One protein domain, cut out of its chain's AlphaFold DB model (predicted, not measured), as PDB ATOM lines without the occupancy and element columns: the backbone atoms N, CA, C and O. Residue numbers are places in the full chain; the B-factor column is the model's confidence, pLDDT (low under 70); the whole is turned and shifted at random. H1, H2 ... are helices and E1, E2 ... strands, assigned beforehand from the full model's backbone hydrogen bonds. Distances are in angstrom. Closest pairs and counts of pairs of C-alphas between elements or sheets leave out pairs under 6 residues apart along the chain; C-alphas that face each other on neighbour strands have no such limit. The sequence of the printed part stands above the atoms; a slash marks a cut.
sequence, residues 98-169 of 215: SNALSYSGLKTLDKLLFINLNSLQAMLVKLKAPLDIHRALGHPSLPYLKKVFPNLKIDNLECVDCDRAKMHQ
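AT A GLANCE: This is residues 98 to 169 of the 215 residues of an uncharacterized protein of Puccinia sorghi (UniProt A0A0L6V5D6). Small parts are strung loosely along the longest axis: H2 and H3 in the middle, the two-stranded hairpin of E1 and E2 with H1 towards one end, and H4 at the other. Residues 116 to 121 and 163 to 169 stick out. The 72 printed residues run H1, E1, E2, H2, H3, H4, a mixed class; the antiparallel sheet's order is E1 - E2. The whole is only just loose, close to compact, with a radius of gyration of the C-alphas of 13.6 A and spans of 40 by 31 by 20 A.

HOW THE PARTS SIT: E1, residues 112 to 116, and E2, residues 121 to 125, form an antiparallel hairpin at 159 degrees; N 114 and O 123 are 2.8 A apart, within hydrogen-bond range. H2, residues 130 to 136, is close to but not clearly touching H3, residues 142 to 148: the closest C-alphas, of His 134 and Leu 145, are 7.6 A apart, and the lines are about perpendicular at 87 degrees. H1, residues 98 to 103, is close to but not clearly touching H3, with the closest C-alphas, of Ser 98 and Val 148, 7.4 A apart. H4, residues 160 to 167, is apart from H3. Every O i to N i+4 pair is within hydrogen-bond range in H1, H2, H3 and H4.

IN THESE COORDINATES: E1 spans 12.7 A and E2 12.5 A; H4 spans 10.7 A, H3 10.1 A, H2 10.0 A and H1 8.6 A. C-alpha 98 is at (122.384, 147.321, 132.869) and C-alpha 167 at (114.177, 137.810, 161.664).

THE WHOLE: The C-alphas farthest apart, of Gly 105 and His 168, are 41.4 A apart. The printed part has no cut; the link from H3 to H4 is long. Residues 98 to 110 and 168 to 169 have pLDDT under 70.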
ATOM      1  N   SER A  98     123.471 148.221 133.270       38.34
ATOM      2  CA  SER A  98     122.384 147.321 132.869       38.34
ATOM      3  C   SER A  98     121.557 147.915 131.727       38.34
ATOM      4  O   SER A  98     121.195 147.184 130.822       38.34
ATOM      5  N   ASN A  99     121.344 149.236 131.677       33.25
ATOM      6  CA  ASN A  99     120.622 149.850 130.558       33.25
ATOM      7  C   ASN A  99     121.509 149.997 129.314       33.25
ATOM      8  O   ASN A  99     121.010 149.867 128.206       33.25
ATOM      9  N   ALA A 100     122.818 150.226 129.467       35.81
ATOM     10  CA  ALA A 100     123.735 150.255 128.322       35.81
ATOM     11  C   ALA A 100     123.977 148.845 127.744       35.81
ATOM     12  O   ALA A 100     123.954 148.662 126.530       35.81
ATOM     13  N   LEU A 101     124.123 147.841 128.612       38.34
ATOM     14  CA  LEU A 101     124.299 146.433 128.254       38.34
ATOM     15  C   LEU A 101     122.994 145.776 127.801       38.34
ATOM     16  O   LEU A 101     123.055 144.826 127.035       38.34
ATOM     17  N   SER A 102     121.828 146.288 128.208       36.00
ATOM     18  CA  SER A 102     120.532 145.827 127.694       36.00
ATOM     19  C   SER A 102     120.206 146.386 126.301       36.00
ATOM     20  O   SER A 102     119.318 145.844 125.648       36.00
ATOM     21  N   TYR A 103     120.900 147.435 125.830       31.64
ATOM     22  CA  TYR A 103     120.754 147.964 124.463       31.64
ATOM     23  C   TYR A 103     121.777 147.389 123.476       31.64
ATOM     24  O   TYR A 103     121.497 147.302 122.281       31.64
ATOM     25  N   SER A 104     122.944 146.944 123.945       33.19
ATOM     26  CA  SER A 104     123.798 146.051 123.162       33.19
ATOM     27  C   SER A 104     123.209 144.645 123.245       33.19
ATOM     28  O   SER A 104     123.131 144.112 124.340       33.19
ATOM     29  N   GLY A 105     122.797 144.019 122.144       34.16
ATOM     30  CA  GLY A 105     122.209 142.668 122.110       34.16
ATOM     31  C   GLY A 105     123.130 141.509 122.549       34.16
ATOM     32  O   GLY A 105     123.125 140.451 121.922       34.16
ATOM     33  N   LEU A 106     123.930 141.682 123.603       40.62
ATOM     34  CA  LEU A 106     124.755 140.670 124.250       40.62
ATOM     35  C   LEU A 106     123.844 139.736 125.055       40.62
ATOM     36  O   LEU A 106     123.593 139.918 126.241       40.62
ATOM     37  N   LYS A 107     123.330 138.717 124.362       51.56
ATOM     38  CA  LYS A 107     122.475 137.648 124.907       51.56
ATOM     39  C   LYS A 107     123.168 136.742 125.938       51.56
ATOM     40  O   LYS A 107     122.515 135.870 126.501       51.56
ATOM     41  N   THR A 108     124.461 136.911 126.192       54.00
ATOM     42  CA  THR A 108     125.234 136.032 127.071       54.00
ATOM     43  C   THR A 108     125.416 136.661 128.453       54.00
ATOM     44  O   THR A 108     126.323 137.453 128.689       54.00
ATOM     45  N   LEU A 109     124.554 136.260 129.397       64.25
ATOM     46  CA  LEU A 109     124.659 136.585 130.832       64.25
ATOM     47  C   LEU A 109     125.840 135.886 131.535       64.25
ATOM     48  O   LEU A 109     125.976 135.973 132.751       64.25
ATOM     49  N   ASP A 110     126.713 135.212 130.790       66.81
ATOM     50  CA  ASP A 110     127.775 134.367 131.342       66.81
ATOM     51  C   ASP A 110     128.830 135.151 132.129       66.81
ATOM     52  O   ASP A 110     129.618 134.563 132.877       66.81
ATOM     53  N   LYS A 111     128.910 136.471 131.921       76.50
ATOM     54  CA  LYS A 111     129.935 137.332 132.511       76.50
ATOM     55  C   LYS A 111     129.339 138.691 132.868       76.50
ATOM     56  O   LYS A 111     128.962 139.450 131.979       76.50
ATOM     57  N   LEU A 112     129.315 139.025 134.158       77.25
ATOM     58  CA  LEU A 112     129.003 140.377 134.628       77.25
ATOM     59  C   LEU A 112     130.295 141.091 135.020       77.25
ATOM     60  O   LEU A 112     131.118 140.553 135.761       77.25
ATOM     61  N   LEU A 113     130.469 142.304 134.499       82.31
ATOM     62  CA  LEU A 113     131.574 143.183 134.850       82.31
ATOM     63  C   LEU A 113     131.107 144.150 135.941       82.31
ATOM     64  O   LEU A 113     130.285 145.029 135.689       82.31
ATOM     65  N   PHE A 114     131.648 143.995 137.140       80.62
ATOM     66  CA  PHE A 114     131.473 144.934 138.239       80.62
ATOM     67  C   PHE A 114     132.621 145.925 138.220       80.62
ATOM     68  O   PHE A 114     133.776 145.517 138.190       80.62
ATOM     69  N   ILE A 115     132.319 147.218 138.260       79.50
ATOM     70  CA  ILE A 115     133.331 148.265 138.387       79.50
ATOM     71  C   ILE A 115     133.109 148.921 139.743       79.50
ATOM     72  O   ILE A 115     132.111 149.609 139.949       79.50
ATOM     73  N   ASN A 116     134.021 148.682 140.681       77.56
ATOM     74  CA  ASN A 116     134.036 149.400 141.945       77.56
ATOM     75  C   ASN A 116     134.679 150.767 141.708       77.56
ATOM     76  O   ASN A 116     135.887 150.864 141.511       77.56
ATOM     77  N   LEU A 117     133.867 151.823 141.732       80.50
ATOM     78  CA  LEU A 117     134.334 153.187 141.483       80.50
ATOM     79  C   LEU A 117     135.253 153.720 142.593       80.50
ATOM     80  O   LEU A 117     136.076 154.584 142.317       80.50
ATOM     81  N   ASN A 118     135.167 153.190 143.818       73.81
ATOM     82  CA  ASN A 118     136.004 153.667 144.927       73.81
ATOM     83  C   ASN A 118     137.435 153.141 144.835       73.81
ATOM     84  O   ASN A 118     138.378 153.869 145.123       73.81
ATOM     85  N   SER A 119     137.598 151.871 144.456       82.38
ATOM     86  CA  SER A 119     138.916 151.246 144.302       82.38
ATOM     87  C   SER A 119     139.418 151.238 142.859       82.38
ATOM     88  O   SER A 119     140.518 150.755 142.611       82.38
ATOM     89  N   LEU A 120     138.610 151.726 141.906       81.69
ATOM     90  CA  LEU A 120     138.842 151.611 140.460       81.69
ATOM     91  C   LEU A 120     139.114 150.165 140.011       81.69
ATOM     92  O   LEU A 120     139.762 149.918 138.996       81.69
ATOM     93  N   GLN A 121     138.609 149.192 140.771       77.88
ATOM     94  CA  GLN A 121     138.803 147.778 140.500       77.88
ATOM     95  C   GLN A 121     137.633 147.249 139.679       77.88
ATOM     96  O   GLN A 121     136.470 147.408 140.055       77.88
ATOM     97  N   ALA A 122     137.942 146.577 138.572       79.62
ATOM     98  CA  ALA A 122     136.958 145.851 137.789       79.62
ATOM     99  C   ALA A 122     137.026 144.354 138.121       79.62
ATOM    100  O   ALA A 122     138.099 143.753 138.087       79.62
ATOM    101  N   MET A 123     135.887 143.744 138.435       73.25
ATOM    102  CA  MET A 123     135.757 142.316 138.701       73.25
ATOM    103  C   MET A 123     134.826 141.699 137.663       73.25
ATOM    104  O   MET A 123     133.663 142.077 137.547       73.25
ATOM    105  N   LEU A 124     135.347 140.749 136.894       80.75
ATOM    106  CA  LEU A 124     134.561 139.978 135.940       80.75
ATOM    107  C   LEU A 124     134.109 138.687 136.618       80.75
ATOM    108  O   LEU A 124     134.900 137.756 136.774       80.75
ATOM    109  N   VAL A 125     132.847 138.627 137.027       73.94
ATOM    110  CA  VAL A 125     132.307 137.454 137.715       73.94
ATOM    111  C   VAL A 125     131.539 136.607 136.709       73.94
ATOM    112  O   VAL A 125     130.608 137.077 136.052       73.94
ATOM    113  N   LYS A 126     131.952 135.343 136.577       81.19
ATOM    114  CA  LYS A 126     131.167 134.326 135.872       81.19
ATOM    115  C   LYS A 126     130.052 133.877 136.799       81.19
ATOM    116  O   LYS A 126     130.302 133.121 137.734       81.19
ATOM    117  N   LEU A 127     128.846 134.363 136.560       75.31
ATOM    118  CA  LEU A 127     127.723 134.101 137.447       75.31
ATOM    119  C   LEU A 127     126.945 132.917 136.908       75.31
ATOM    120  O   LEU A 127     126.193 133.030 135.947       75.31
ATOM    121  N   LYS A 128     127.191 131.759 137.520       81.62
ATOM    122  CA  LYS A 128     126.480 130.523 137.192       81.62
ATOM    123  C   LYS A 128     125.187 130.387 137.994       81.62
ATOM    124  O   LYS A 128     124.226 129.836 137.472       81.62
ATOM    125  N   ALA A 129     125.156 130.892 139.231       89.81
ATOM    126  CA  ALA A 129     124.002 130.778 140.115       89.81
ATOM    127  C   ALA A 129     123.327 132.144 140.371       89.81
ATOM    128  O   ALA A 129     124.015 133.135 140.633       89.81
ATOM    129  N   PRO A 130     121.980 132.208 140.385       90.00
ATOM    130  CA  PRO A 130     121.222 133.403 140.777       90.00
ATOM    131  C   PRO A 130     121.609 133.973 142.146       90.00
ATOM    132  O   PRO A 130     121.590 135.189 142.349       90.00
ATOM    133  N   LEU A 131     121.982 133.095 143.081       93.25
ATOM    134  CA  LEU A 131     122.384 133.472 144.433       93.25
ATOM    135  C   LEU A 131     123.658 134.323 144.446       93.25
ATOM    136  O   LEU A 131     123.758 135.267 145.230       93.25
ATOM    137  N   ASP A 132     124.597 134.044 143.543       91.06
ATOM    138  CA  ASP A 132     125.843 134.802 143.444       91.06
ATOM    139  C   ASP A 132     125.575 136.223 142.939       91.06
ATOM    140  O   ASP A 132     126.145 137.181 143.456       91.06
ATOM    141  N   ILE A 133     124.650 136.380 141.980       90.81
ATOM    142  CA  ILE A 133     124.227 137.693 141.465       90.81
ATOM    143  C   ILE A 133     123.575 138.499 142.586       90.81
ATOM    144  O   ILE A 133     123.880 139.676 142.769       90.81
ATOM    145  N   HIS A 134     122.696 137.861 143.357       93.00
ATOM    146  CA  HIS A 134     122.038 138.498 144.487       93.00
ATOM    147  C   HIS A 134     123.042 138.981 145.544       93.00
ATOM    148  O   HIS A 134     122.967 140.132 145.971       93.00
ATOM    149  N   ARG A 135     124.024 138.154 145.924       92.75
ATOM    150  CA  ARG A 135     125.074 138.558 146.874       92.75
ATOM    151  C   ARG A 135     125.954 139.676 146.311       92.75
ATOM    152  O   ARG A 135     126.181 140.673 146.989       92.75
ATOM    153  N   ALA A 136     126.391 139.554 145.057       88.12
ATOM    154  CA  ALA A 136     127.261 140.538 144.409       88.12
ATOM    155  C   ALA A 136     126.596 141.914 144.232       88.12
ATOM    156  O   ALA A 136     127.273 142.939 144.282       88.12
ATOM    157  N   LEU A 137     125.273 141.948 144.050       88.94
ATOM    158  CA  LEU A 137     124.492 143.182 143.916       88.94
ATOM    159  C   LEU A 137     124.023 143.772 145.257       88.94
ATOM    160  O   LEU A 137     123.276 144.747 145.251       88.94
ATOM    161  N   GLY A 138     124.433 143.206 146.396       93.00
ATOM    162  CA  GLY A 138     124.057 143.725 147.713       93.00
ATOM    163  C   GLY A 138     122.634 143.355 148.138       93.00
ATOM    164  O   GLY A 138     121.913 144.189 148.677       93.00
ATOM    165  N   HIS A 139     122.235 142.107 147.903       94.06
ATOM    166  CA  HIS A 139     120.951 141.535 148.314       94.06
ATOM    167  C   HIS A 139     119.694 142.231 147.742       94.06
ATOM    168  O   HIS A 139     118.763 142.547 148.490       94.06
ATOM    169  N   PRO A 140     119.598 142.454 146.415       94.56
ATOM    170  CA  PRO A 140     118.397 143.018 145.812       94.56
ATOM    171  C   PRO A 140     117.208 142.054 145.917       94.56
ATOM    172  O   PRO A 140     117.367 140.831 145.949       94.56
ATOM    173  N   SER A 141     115.994 142.602 145.905       93.00
ATOM    174  CA  SER A 141     114.771 141.803 145.966       93.00
ATOM    175  C   SER A 141     114.606 140.885 144.743       93.00
ATOM    176  O   SER A 141     115.022 141.206 143.627       93.00
ATOM    177  N   LEU A 142     113.949 139.737 144.934       91.88
ATOM    178  CA  LEU A 142     113.668 138.777 143.861       91.88
ATOM    179  C   LEU A 142     112.933 139.408 142.652       91.88
ATOM    180  O   LEU A 142     113.341 139.143 141.518       91.88
ATOM    181  N   PRO A 143     111.914 140.281 142.830       93.19
ATOM    182  CA  PRO A 143     111.257 140.948 141.703       93.19
ATOM    183  C   PRO A 143     112.207 141.835 140.893       93.19
ATOM    184  O   PRO A 143     112.092 141.904 139.670       93.19
ATOM    185  N   TYR A 144     113.168 142.489 141.554       92.62
ATOM    186  CA  TYR A 144     114.177 143.294 140.871       92.62
ATOM    187  C   TYR A 144     115.066 142.418 139.986       92.62
ATOM    188  O   TYR A 144     115.258 142.730 138.811       92.62
ATOM    189  N   LEU A 145     115.543 141.285 140.510       91.19
ATOM    190  CA  LEU A 145     116.360 140.345 139.739       91.19
ATOM    191  C   LEU A 145     115.605 139.785 138.528       91.19
ATOM    192  O   LEU A 145     116.164 139.777 137.436       91.19
ATOM    193  N   LYS A 146     114.328 139.409 138.683       92.75
ATOM    194  CA  LYS A 146     113.483 138.945 137.563       92.75
ATOM    195  C   LYS A 146     113.313 140.009 136.476       92.75
ATOM    196  O   LYS A 146     113.285 139.681 135.295       92.75
ATOM    197  N   LYS A 147     113.219 141.285 136.864       91.38
ATOM    198  CA  LYS A 147     113.078 142.405 135.925       91.38
ATOM    199  C   LYS A 147     114.372 142.702 135.163       91.38
ATOM    200  O   LYS A 147     114.315 142.996 133.974       91.38
ATOM    201  N   VAL A 148     115.519 142.667 135.843       89.44
ATOM    202  CA  VAL A 148     116.827 142.985 135.238       89.44
ATOM    203  C   VAL A 148     117.388 141.800 134.446       89.44
ATOM    204  O   VAL A 148     118.050 142.001 133.431       89.44
ATOM    205  N   PHE A 149     117.093 140.572 134.875       88.94
ATOM    206  CA  PHE A 149     117.597 139.336 134.280       88.94
ATOM    207  C   PHE A 149     116.438 138.393 133.904       88.94
ATOM    208  O   PHE A 149     116.314 137.319 134.489       88.94
ATOM    209  N   PRO A 150     115.592 138.747 132.917       86.69
ATOM    210  CA  PRO A 150     114.404 137.957 132.568       86.69
ATOM    211  C   PRO A 150     114.730 136.553 132.038       86.69
ATOM    212  O   PRO A 150     113.915 135.644 132.148       86.69
ATOM    213  N   ASN A 151     115.935 136.357 131.493       87.62
ATOM    214  CA  ASN A 151     116.394 135.056 130.998       87.62
ATOM    215  C   ASN A 151     116.839 134.112 132.124       87.62
ATOM    216  O   ASN A 151     117.034 132.919 131.892       87.62
ATOM    217  N   LEU A 152     117.037 134.639 133.333       86.50
ATOM    218  CA  LEU A 152     117.443 133.851 134.480       86.50
ATOM    219  C   LEU A 152     116.183 133.257 135.121       86.50
ATOM    220  O   LEU A 152     115.350 133.979 135.669       86.50
ATOM    221  N   LYS A 153     116.029 131.932 135.052       89.06
ATOM    222  CA  LYS A 153     114.948 131.226 135.750       89.06
ATOM    223  C   LYS A 153     115.251 131.226 137.250       89.06
ATOM    224  O   LYS A 153     116.069 130.442 137.719       89.06
ATOM    225  N   ILE A 154     114.649 132.167 137.976       90.06
ATOM    226  CA  ILE A 154     114.769 132.286 139.434       90.06
ATOM    227  C   ILE A 154     113.413 131.943 140.049       90.06
ATOM    228  O   ILE A 154     112.531 132.802 140.138       90.06
ATOM    229  N   ASP A 155     113.237 130.694 140.469       89.38
ATOM    230  CA  ASP A 155     111.987 130.260 141.098       89.38
ATOM    231  C   ASP A 155     111.965 130.666 142.569       89.38
ATOM    232  O   ASP A 155     111.077 131.405 142.996       89.38
ATOM    233  N   ASN A 156     113.007 130.281 143.307       91.31
ATOM    234  CA  ASN A 156     113.188 130.642 144.703       91.31
ATOM    235  C   ASN A 156     114.655 130.980 144.984       91.31
ATOM    236  O   ASN A 156     115.561 130.407 144.376       91.31
ATOM    237  N   LEU A 157     114.888 131.943 145.874       93.31
ATOM    238  CA  LEU A 157     116.230 132.386 146.238       93.31
ATOM    239  C   LEU A 157     116.417 132.272 147.749       93.31
ATOM    240  O   LEU A 157     116.044 133.171 148.500       93.31
ATOM    241  N   GLU A 158     117.005 131.160 148.173       94.75
ATOM    242  CA  GLU A 158     117.354 130.926 149.571       94.75
ATOM    243  C   GLU A 158     118.651 131.665 149.900       94.75
ATOM    244  O   GLU A 158     119.725 131.354 149.378       94.75
ATOM    245  N   CYS A 159     118.553 132.692 150.745       95.31
ATOM    246  CA  CYS A 159     119.695 133.490 151.162       95.31
ATOM    247  C   CYS A 159     119.693 133.635 152.682       95.31
ATOM    248  O   CYS A 159     118.931 134.424 153.239       95.31
ATOM    249  N   VAL A 160     120.612 132.915 153.330       94.62
ATOM    250  CA  VAL A 160     120.777 132.892 154.793       94.62
ATOM    251  C   VAL A 160     120.907 134.301 155.383       94.62
ATOM    252  O   VAL A 160     120.335 134.580 156.435       94.62
ATOM    253  N   ASP A 161     121.609 135.209 154.699       93.50
ATOM    254  CA  ASP A 161     121.800 136.590 155.158       93.50
ATOM    255  C   ASP A 161     120.489 137.387 155.123       93.50
ATOM    256  O   ASP A 161     120.160 138.095 156.076       93.50
ATOM    257  N   CYS A 162     119.696 137.229 154.058       93.62
ATOM    258  CA  CYS A 162     118.377 137.850 153.965       93.62
ATOM    259  C   CYS A 162     117.399 137.267 154.979       93.62
ATOM    260  O   CYS A 162     116.616 138.016 155.558       93.62
ATOM    261  N   ASP A 163     117.428 135.958 155.209       92.38
ATOM    262  CA  ASP A 163     116.532 135.322 156.172       92.38
ATOM    263  C   ASP A 163     116.886 135.719 157.609       92.38
ATOM    264  O   ASP A 163     115.995 136.044 158.398       92.38
ATOM    265  N   ARG A 164     118.182 135.848 157.923       91.00
ATOM    266  CA  ARG A 164     118.635 136.451 159.183       91.00
ATOM    267  C   ARG A 164     118.175 137.907 159.304       91.00
ATOM    268  O   ARG A 164     117.678 138.298 160.356       91.00
ATOM    269  N   ALA A 165     118.272 138.703 158.238       87.62
ATOM    270  CA  ALA A 165     117.802 140.090 158.244       87.62
ATOM    271  C   ALA A 165     116.277 140.205 158.444       87.62
ATOM    272  O   ALA A 165     115.823 141.096 159.163       87.62
ATOM    273  N   LYS A 166     115.481 139.288 157.874       83.69
ATOM    274  CA  LYS A 166     114.022 139.227 158.082       83.69
ATOM    275  C   LYS A 166     113.651 138.938 159.537       83.69
ATOM    276  O   LYS A 166     112.671 139.491 160.025       83.69
ATOM    277  N   MET A 167     114.431 138.121 160.247       76.75
ATOM    278  CA  MET A 167     114.177 137.810 161.664       76.75
ATOM    279  C   MET A 167     114.237 139.060 162.553       76.75
ATOM    280  O   MET A 167     113.478 139.174 163.512       76.75
ATOM    281  N   HIS A 168     115.073 140.040 162.201       67.88
ATOM    282  CA  HIS A 168     115.168 141.314 162.921       67.88
ATOM    283  C   HIS A 168     114.034 142.298 162.604       67.88
ATOM    284  O   HIS A 168     113.912 143.319 163.277       67.88
ATOM    285  N   GLN A 169     113.208 142.009 161.595       66.06
ATOM    286  CA  GLN A 169     112.044 142.825 161.245       66.06
ATOM    287  C   GLN A 169     110.761 142.362 161.926       66.06
ATOM    288  O   GLN A 169     109.724 142.973 161.679       66.06
TER     289      GLN A 169